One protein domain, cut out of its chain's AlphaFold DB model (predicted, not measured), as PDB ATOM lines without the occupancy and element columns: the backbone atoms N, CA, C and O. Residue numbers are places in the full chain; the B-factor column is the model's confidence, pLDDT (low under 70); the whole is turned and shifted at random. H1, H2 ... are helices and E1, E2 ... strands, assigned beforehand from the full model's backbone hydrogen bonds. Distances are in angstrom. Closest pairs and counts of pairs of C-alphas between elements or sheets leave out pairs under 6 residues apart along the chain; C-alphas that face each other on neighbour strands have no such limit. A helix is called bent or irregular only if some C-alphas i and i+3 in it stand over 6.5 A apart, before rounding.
ATOM      1  N   LEU A 119     136.100 127.502 123.771       94.06
ATOM      2  CA  LEU A 119     134.834 126.773 123.865       94.06
ATOM      3  C   LEU A 119     135.102 125.267 124.047       94.06
ATOM      4  O   LEU A 119     135.762 124.651 123.210       94.06
ATOM      5  N   ILE A 120     134.584 124.682 125.129       95.06
ATOM      6  CA  ILE A 120     134.737 123.258 125.469       95.06
ATOM      7  C   ILE A 120     133.493 122.477 125.045       95.06
ATOM      8  O   ILE A 120     133.591 121.449 124.381       95.06
ATOM      9  N   ILE A 121     132.315 122.970 125.433       94.19
ATOM     10  CA  ILE A 121     131.025 122.315 125.197       94.19
ATOM     11  C   ILE A 121     130.059 123.355 124.647       94.19
ATOM     12  O   ILE A 121     129.988 124.462 125.173       94.19
ATOM     13  N   ARG A 122     129.291 122.984 123.621       93.69
ATOM     14  CA  ARG A 122     128.100 123.713 123.168       93.69
ATOM     15  C   ARG A 122     127.028 122.725 122.750       93.69
ATOM     16  O   ARG A 122     127.330 121.780 122.019       93.69
ATOM     17  N   GLN A 123     125.785 122.988 123.141       89.50
ATOM     18  CA  GLN A 123     124.658 122.220 122.624       89.50
ATOM     19  C   GLN A 123     124.123 122.805 121.328       89.50
ATOM     20  O   GLN A 123     123.795 123.985 121.238       89.50
ATOM     21  N   LYS A 124     124.029 121.929 120.325       86.25
ATOM     22  CA  LYS A 124     123.550 122.249 118.978       86.25
ATOM     23  C   LYS A 124     122.046 122.040 118.816       86.25
ATOM     24  O   LYS A 124     121.526 122.279 117.741       86.25
ATOM     25  N   ALA A 125     121.342 121.534 119.825       88.06
ATOM     26  CA  ALA A 125     119.890 121.385 119.763       88.06
ATOM     27  C   ALA A 125     119.195 122.724 120.064       88.06
ATOM     28  O   ALA A 125     119.716 123.532 120.835       88.06
ATOM     29  N   ILE A 126     118.014 122.936 119.478       88.25
ATOM     30  CA  ILE A 126     117.142 124.067 119.829       88.25
ATOM     31  C   ILE A 126     116.584 123.811 121.233       88.25
ATOM     32  O   ILE A 126     117.031 124.432 122.194       88.25
ATOM     33  N   VAL A 127     115.725 122.795 121.362       91.50
ATOM     34  CA  VAL A 127     115.112 122.390 122.633       91.50
ATOM     35  C   VAL A 127     116.129 121.640 123.490       91.50
ATOM     36  O   VAL A 127     116.417 120.464 123.257       91.50
ATOM     37  N   CYS A 128     116.734 122.328 124.457       88.56
ATOM     38  CA  CYS A 128     117.733 121.759 125.358       88.56
ATOM     39  C   CYS A 128     117.999 122.679 126.560       88.56
ATOM     40  O   CYS A 128     117.411 123.737 126.710       88.56
ATOM     41  N   ARG A 129     118.964 122.320 127.415       87.44
ATOM     42  CA  ARG A 129     119.442 123.209 128.495       87.44
ATOM     43  C   ARG A 129     120.369 124.331 128.010       87.44
ATOM     44  O   ARG A 129     120.935 125.039 128.833       87.44
ATOM     45  N   GLY A 130     120.653 124.418 126.709       89.38
ATOM     46  CA  GLY A 130     121.599 125.389 126.145       89.38
ATOM     47  C   GLY A 130     123.002 125.333 126.761       89.38
ATOM     48  O   GLY A 130     123.703 126.340 126.767       89.38
ATOM     49  N   THR A 131     123.405 124.188 127.337       92.81
ATOM     50  CA  THR A 131     124.645 124.113 128.117       92.81
ATOM     51  C   THR A 131     125.850 124.476 127.261       92.81
ATOM     52  O   THR A 131     126.142 123.802 126.270       92.81
ATOM     53  N   THR A 132     126.557 125.515 127.687       95.06
ATOM     54  CA  THR A 132     127.751 126.022 127.020       95.06
ATOM     55  C   THR A 132     128.850 126.194 128.053       95.06
ATOM     56  O   THR A 132     128.630 126.817 129.087       95.06
ATOM     57  N   CYS A 133     130.026 125.628 127.792       95.75
ATOM     58  CA  CYS A 133     131.165 125.701 128.700       95.75
ATOM     59  C   CYS A 133     132.373 126.291 127.986       95.75
ATOM     60  O   CYS A 133     132.744 125.825 126.907       95.75
ATOM     61  N   TYR A 134     133.024 127.246 128.634       96.06
ATOM     62  CA  TYR A 134     134.267 127.852 128.183       96.06
ATOM     63  C   TYR A 134     135.367 127.608 129.203       96.06
ATOM     64  O   TYR A 134     135.137 127.715 130.406       96.06
ATOM     65  N   LYS A 135     136.574 127.333 128.720       95.94
ATOM     66  CA  LYS A 135     137.787 127.492 129.512       95.94
ATOM     67  C   LYS A 135     138.053 128.988 129.674       95.94
ATOM     68  O   LYS A 135     137.922 129.733 128.699       95.94
ATOM     69  N   THR A 136     138.428 129.418 130.870       94.38
ATOM     70  CA  THR A 136     138.898 130.785 131.117       94.38
ATOM     71  C   THR A 136     140.424 130.852 131.067       94.38
ATOM     72  O   THR A 136     141.108 129.824 131.116       94.38
ATOM     73  N   GLN A 137     140.968 132.066 130.978       89.94
ATOM     74  CA  GLN A 137     142.417 132.290 131.014       89.94
ATOM     75  C   GLN A 137     143.061 131.751 132.307       89.94
ATOM     76  O   GLN A 137     144.133 131.153 132.255       89.94
ATOM     77  N   ASP A 138     142.357 131.847 133.437       87.12
ATOM     78  CA  ASP A 138     142.838 131.429 134.764       87.12
ATOM     79  C   ASP A 138     142.570 129.943 135.069       87.12
ATOM     80  O   ASP A 138     142.513 129.522 136.219       87.12
ATOM     81  N   SER A 139     142.392 129.120 134.030       88.31
ATOM     82  CA  SER A 139     142.151 127.671 134.136       88.31
ATOM     83  C   SER A 139     140.853 127.256 134.848       88.31
ATOM     84  O   SER A 139     140.700 126.086 135.200       88.31
ATOM     85  N   TYR A 140     139.882 128.160 134.981       93.44
ATOM     86  CA  TYR A 140     138.518 127.812 135.388       93.44
ATOM     87  C   TYR A 140     137.662 127.381 134.192       93.44
ATOM     88  O   TYR A 140     138.040 127.518 133.024       93.44
ATOM     89  N   VAL A 141     136.465 126.874 134.496       95.06
ATOM     90  CA  VAL A 141     135.418 126.605 133.511       95.06
ATOM     91  C   VAL A 141     134.218 127.494 133.808       95.06
ATOM     92  O   VAL A 141     133.567 127.338 134.838       95.06
ATOM     93  N   ALA A 142     133.901 128.399 132.885       94.56
ATOM     94  CA  ALA A 142     132.653 129.148 132.907       94.56
ATOM     95  C   ALA A 142     131.564 128.311 132.234       94.56
ATOM     96  O   ALA A 142     131.705 127.920 131.072       94.56
ATOM     97  N   LYS A 143     130.487 128.023 132.965       94.62
ATOM     98  CA  LYS A 143     129.372 127.202 132.498       94.62
ATOM     99  C   LYS A 143     128.082 128.011 132.490       94.62
ATOM    100  O   LYS A 143     127.672 128.544 133.511       94.62
ATOM    101  N   PHE A 144     127.417 128.006 131.342       93.00
ATOM    102  CA  PHE A 144     126.125 128.636 131.110       93.00
ATOM    103  C   PHE A 144     125.090 127.548 130.853       93.00
ATOM    104  O   PHE A 144     125.358 126.598 130.111       93.00
ATOM    105  N   SER A 145     123.912 127.660 131.456       90.88
ATOM    106  CA  SER A 145     122.807 126.739 131.198       90.88
ATOM    107  C   SER A 145     121.466 127.373 131.519       90.88
ATOM    108  O   SER A 145     121.327 128.030 132.544       90.88
ATOM    109  N   TRP A 146     120.476 127.074 130.688       88.38
ATOM    110  CA  TRP A 146     119.063 127.267 130.975       88.38
ATOM    111  C   TRP A 146     118.588 126.225 131.987       88.38
ATOM    112  O   TRP A 146     118.751 125.014 131.780       88.38
ATOM    113  N   ILE A 147     118.020 126.698 133.093       83.19
ATOM    114  CA  ILE A 147     117.563 125.869 134.207       83.19
ATOM    115  C   ILE A 147     116.104 126.234 134.496       83.19
ATOM    116  O   ILE A 147     115.831 127.402 134.740       83.19
ATOM    117  N   PRO A 148     115.173 125.265 134.492       78.25
ATOM    118  CA  PRO A 148     113.815 125.503 134.967       78.25
ATOM    119  C   PRO A 148     113.803 125.770 136.475       78.25
ATOM    120  O   PRO A 148     114.440 125.022 137.221       78.25
ATOM    121  N   ASP A 149     112.991 126.725 136.924       75.25
ATOM    122  CA  ASP A 149     112.904 127.164 138.330       75.25
ATOM    123  C   ASP A 149     112.703 126.025 139.338       75.25
ATOM    124  O   ASP A 149     113.181 126.069 140.467       75.25
ATOM    125  N   LYS A 150     112.005 124.958 138.934       75.69
ATOM    126  CA  LYS A 150     111.649 123.835 139.815       75.69
ATOM    127  C   LYS A 150     112.796 122.850 140.072       75.69
ATOM    128  O   LYS A 150     112.601 121.866 140.787       75.69
ATOM    129  N   ARG A 151     113.970 123.031 139.457       76.56
ATOM    130  CA  ARG A 151     115.083 122.073 139.543       76.56
ATOM    131  C   ARG A 151     116.106 122.502 140.592       76.56
ATOM    132  O   ARG A 151     116.528 123.650 140.617       76.56
ATOM    133  N   LYS A 152     116.583 121.542 141.396       78.56
ATOM    134  CA  LYS A 152     117.715 121.762 142.313       78.56
ATOM    135  C   LYS A 152     118.938 122.262 141.546       78.56
ATOM    136  O   LYS A 152     119.290 121.689 140.507       78.56
ATOM    137  N   LEU A 153     119.582 123.297 142.074       83.81
ATOM    138  CA  LEU A 153     120.754 123.899 141.454       83.81
ATOM    139  C   LEU A 153     121.933 122.927 141.508       83.81
ATOM    140  O   LEU A 153     122.228 122.324 142.538       83.81
ATOM    141  N   GLU A 154     122.642 122.801 140.389       88.56
ATOM    142  CA  GLU A 154     123.847 121.969 140.290       88.56
ATOM    143  C   GLU A 154     124.895 122.345 141.345       88.56
ATOM    144  O   GLU A 154     125.564 121.476 141.901       88.56
ATOM    145  N   VAL A 155     124.965 123.632 141.684       89.69
ATOM    146  CA  VAL A 155     125.865 124.179 142.700       89.69
ATOM    147  C   VAL A 155     125.663 123.549 144.077       89.69
ATOM    148  O   VAL A 155     126.643 123.328 144.782       89.69
ATOM    149  N   GLU A 156     124.434 123.188 144.456       91.50
ATOM    150  CA  GLU A 156     124.186 122.497 145.729       91.50
ATOM    151  C   GLU A 156     124.869 121.128 145.768       91.50
ATOM    152  O   GLU A 156     125.414 120.727 146.796       91.50
ATOM    153  N   GLN A 157     124.876 120.415 144.638       92.00
ATOM    154  CA  GLN A 157     125.507 119.100 144.540       92.00
ATOM    155  C   GLN A 157     127.035 119.213 144.554       92.00
ATOM    156  O   GLN A 157     127.689 118.421 145.228       92.00
ATOM    157  N   LEU A 158     127.598 120.221 143.876       94.44
ATOM    158  CA  LEU A 158     129.042 120.482 143.891       94.44
ATOM    159  C   LEU A 158     129.532 120.849 145.299       94.44
ATOM    160  O   LEU A 158     130.497 120.262 145.780       94.44
ATOM    161  N   LYS A 159     128.816 121.741 145.997       94.31
ATOM    162  CA  LYS A 159     129.126 122.113 147.389       94.31
ATOM    163  C   LYS A 159     129.043 120.916 148.336       94.31
ATOM    164  O   LYS A 159     129.876 120.770 149.226       94.31
ATOM    165  N   ARG A 160     128.056 120.033 148.145       94.94
ATOM    166  CA  ARG A 160     127.924 118.810 148.948       94.94
ATOM    167  C   ARG A 160     129.077 117.835 148.708       94.94
ATOM    168  O   ARG A 160     129.595 117.284 149.672       94.94
ATOM    169  N   ALA A 161     129.473 117.626 147.453       95.50
ATOM    170  CA  ALA A 161     130.601 116.761 147.113       95.50
ATOM    171  C   ALA A 161     131.916 117.283 147.715       95.50
ATOM    172  O   ALA A 161     132.688 116.504 148.271       95.50
ATOM    173  N   GLU A 162     132.126 118.601 147.676       95.62
ATOM    174  CA  GLU A 162     133.274 119.256 148.307       95.62
ATOM    175  C   GLU A 162     133.274 119.081 149.831       95.62
ATOM    176  O   GLU A 162     134.282 118.660 150.394       95.62
ATOM    177  N   ALA A 163     132.134 119.301 150.498       95.62
ATOM    178  CA  ALA A 163     131.999 119.096 151.945       95.62
ATOM    179  C   ALA A 163     132.236 117.635 152.376       95.62
ATOM    180  O   ALA A 163     132.657 117.379 153.500       95.62
ATOM    181  N   MET A 164     131.969 116.679 151.484       96.50
ATOM    182  CA  MET A 164     132.222 115.252 151.698       96.50
ATOM    183  C   MET A 164     133.643 114.818 151.302       96.50
ATOM    184  O   MET A 164     133.960 113.638 151.425       96.50
ATOM    185  N   GLY A 165     134.494 115.731 150.820       95.38
ATOM    186  CA  GLY A 165     135.867 115.421 150.417       95.38
ATOM    187  C   GLY A 165     135.966 114.498 149.199       95.38
ATOM    188  O   GLY A 165     136.940 113.762 149.072       95.38
TER     189      GLY A 165
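Overview. This is residues 119 to 165 of the 180 residues of the protein "Pkinase_fungal domain-containing protein" of Ceratocystis fimbriata f. sp. platani (UniProt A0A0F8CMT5). Picture a small meander sheet of three antiparallel strands, E1, E2 and E3, from which the last stretch swings out as an arm with the one helix, H1. The chain turns round near Asp 149, and residues 149 to 165, of which 154 to 163 belong to H1, stand free of the sheet across an open gap. The printed part has 47 residues with three named strands and one named helix, in the order E1, E2, E3, H1, and the sheet's order is E1, E2, E3, antiparallel throughout. The class is mixed, helices and strands, with under half of the residues in named elements. The whole is loose, with a radius of gyration of the C-alphas of 12.9 A, and its outline is flat, spanning 36 by 33 by 12 A.

Arrangement. Start at the first printed residue, where strand E1, residues 119 to 122, is one edge strand of the sheet. Look next at E2, residues 132 to 136, the inner strand, which forms a hairpin with E1. These two are antiparallel, with 171 degrees between their N-to-C directions. C-alphas 119 and 134 face each other at 4.5 A, and so do C-alphas 122 and 132, also at 4.5 A. On the backbone, find N 120 and O 133 within hydrogen-bond range at 2.8 A, and N 133 and O 121 at 2.9 A. Go on to E3, residues 141 to 144, the other edge strand, which forms a second hairpin with E2. They are antiparallel at 152 degrees, and C-alphas 133 and 143 face each other at 4.5 A. Here N 144 and O 132 are within hydrogen-bond range at 2.8 A, and N 134 and O 142 at 2.9 A. The three strands E1, E2 and E3 form a meander, each strand the antiparallel neighbour of the one before. The sheet's C-alphas lie up to 2.7 A off the best plane through them. Last comes H1, residues 154 to 163, which is not on the sheet, with 0 pairs of C-alphas within 10 A. H1 is apart from E1 and from E2. Every O i to N i+4 pair inside H1 is within hydrogen-bond range, and H1 is not bent.

Along the chain. Find C-alpha 119 at (134.834, 126.773, 123.865), where E1 begins; from there it runs 7.4 A to C-alpha 122. E2 is the longest strand by residues, with 5, and measures 12.8 A from C-alpha 132 at (127.751, 126.022, 127.020) to C-alpha 136. E3 covers 9.8 A from Val 141 to Phe 144. H1 has 10 residues and starts with C-alpha 154 at (123.847, 121.969, 140.290); follow it for 14.5 A to C-alpha 163 at (131.999, 119.096, 151.945).

Size, cuts and confidence. The two C-alphas farthest apart are those of Ile 126 and Gly 165, at 36.9 A, while the first and last printed C-alphas, of Leu 119 and Gly 165, are 28.9 A apart. Without the stretch that stands free, the body of 30 residues spans 31 by 19 by 6 A, with a radius of gyration of 10.2 A. The link from E2 to E3 is tight, with 4 residues; the links from E1 to E2 and from E3 to H1 are short, with 9 residues each, and no link is long. The printed part runs from residue 119 to 165 of a chain of 180 residues and has no cut. In the B-factor column the mean pLDDT of the printed part is 90.4, and no printed residue is under 70.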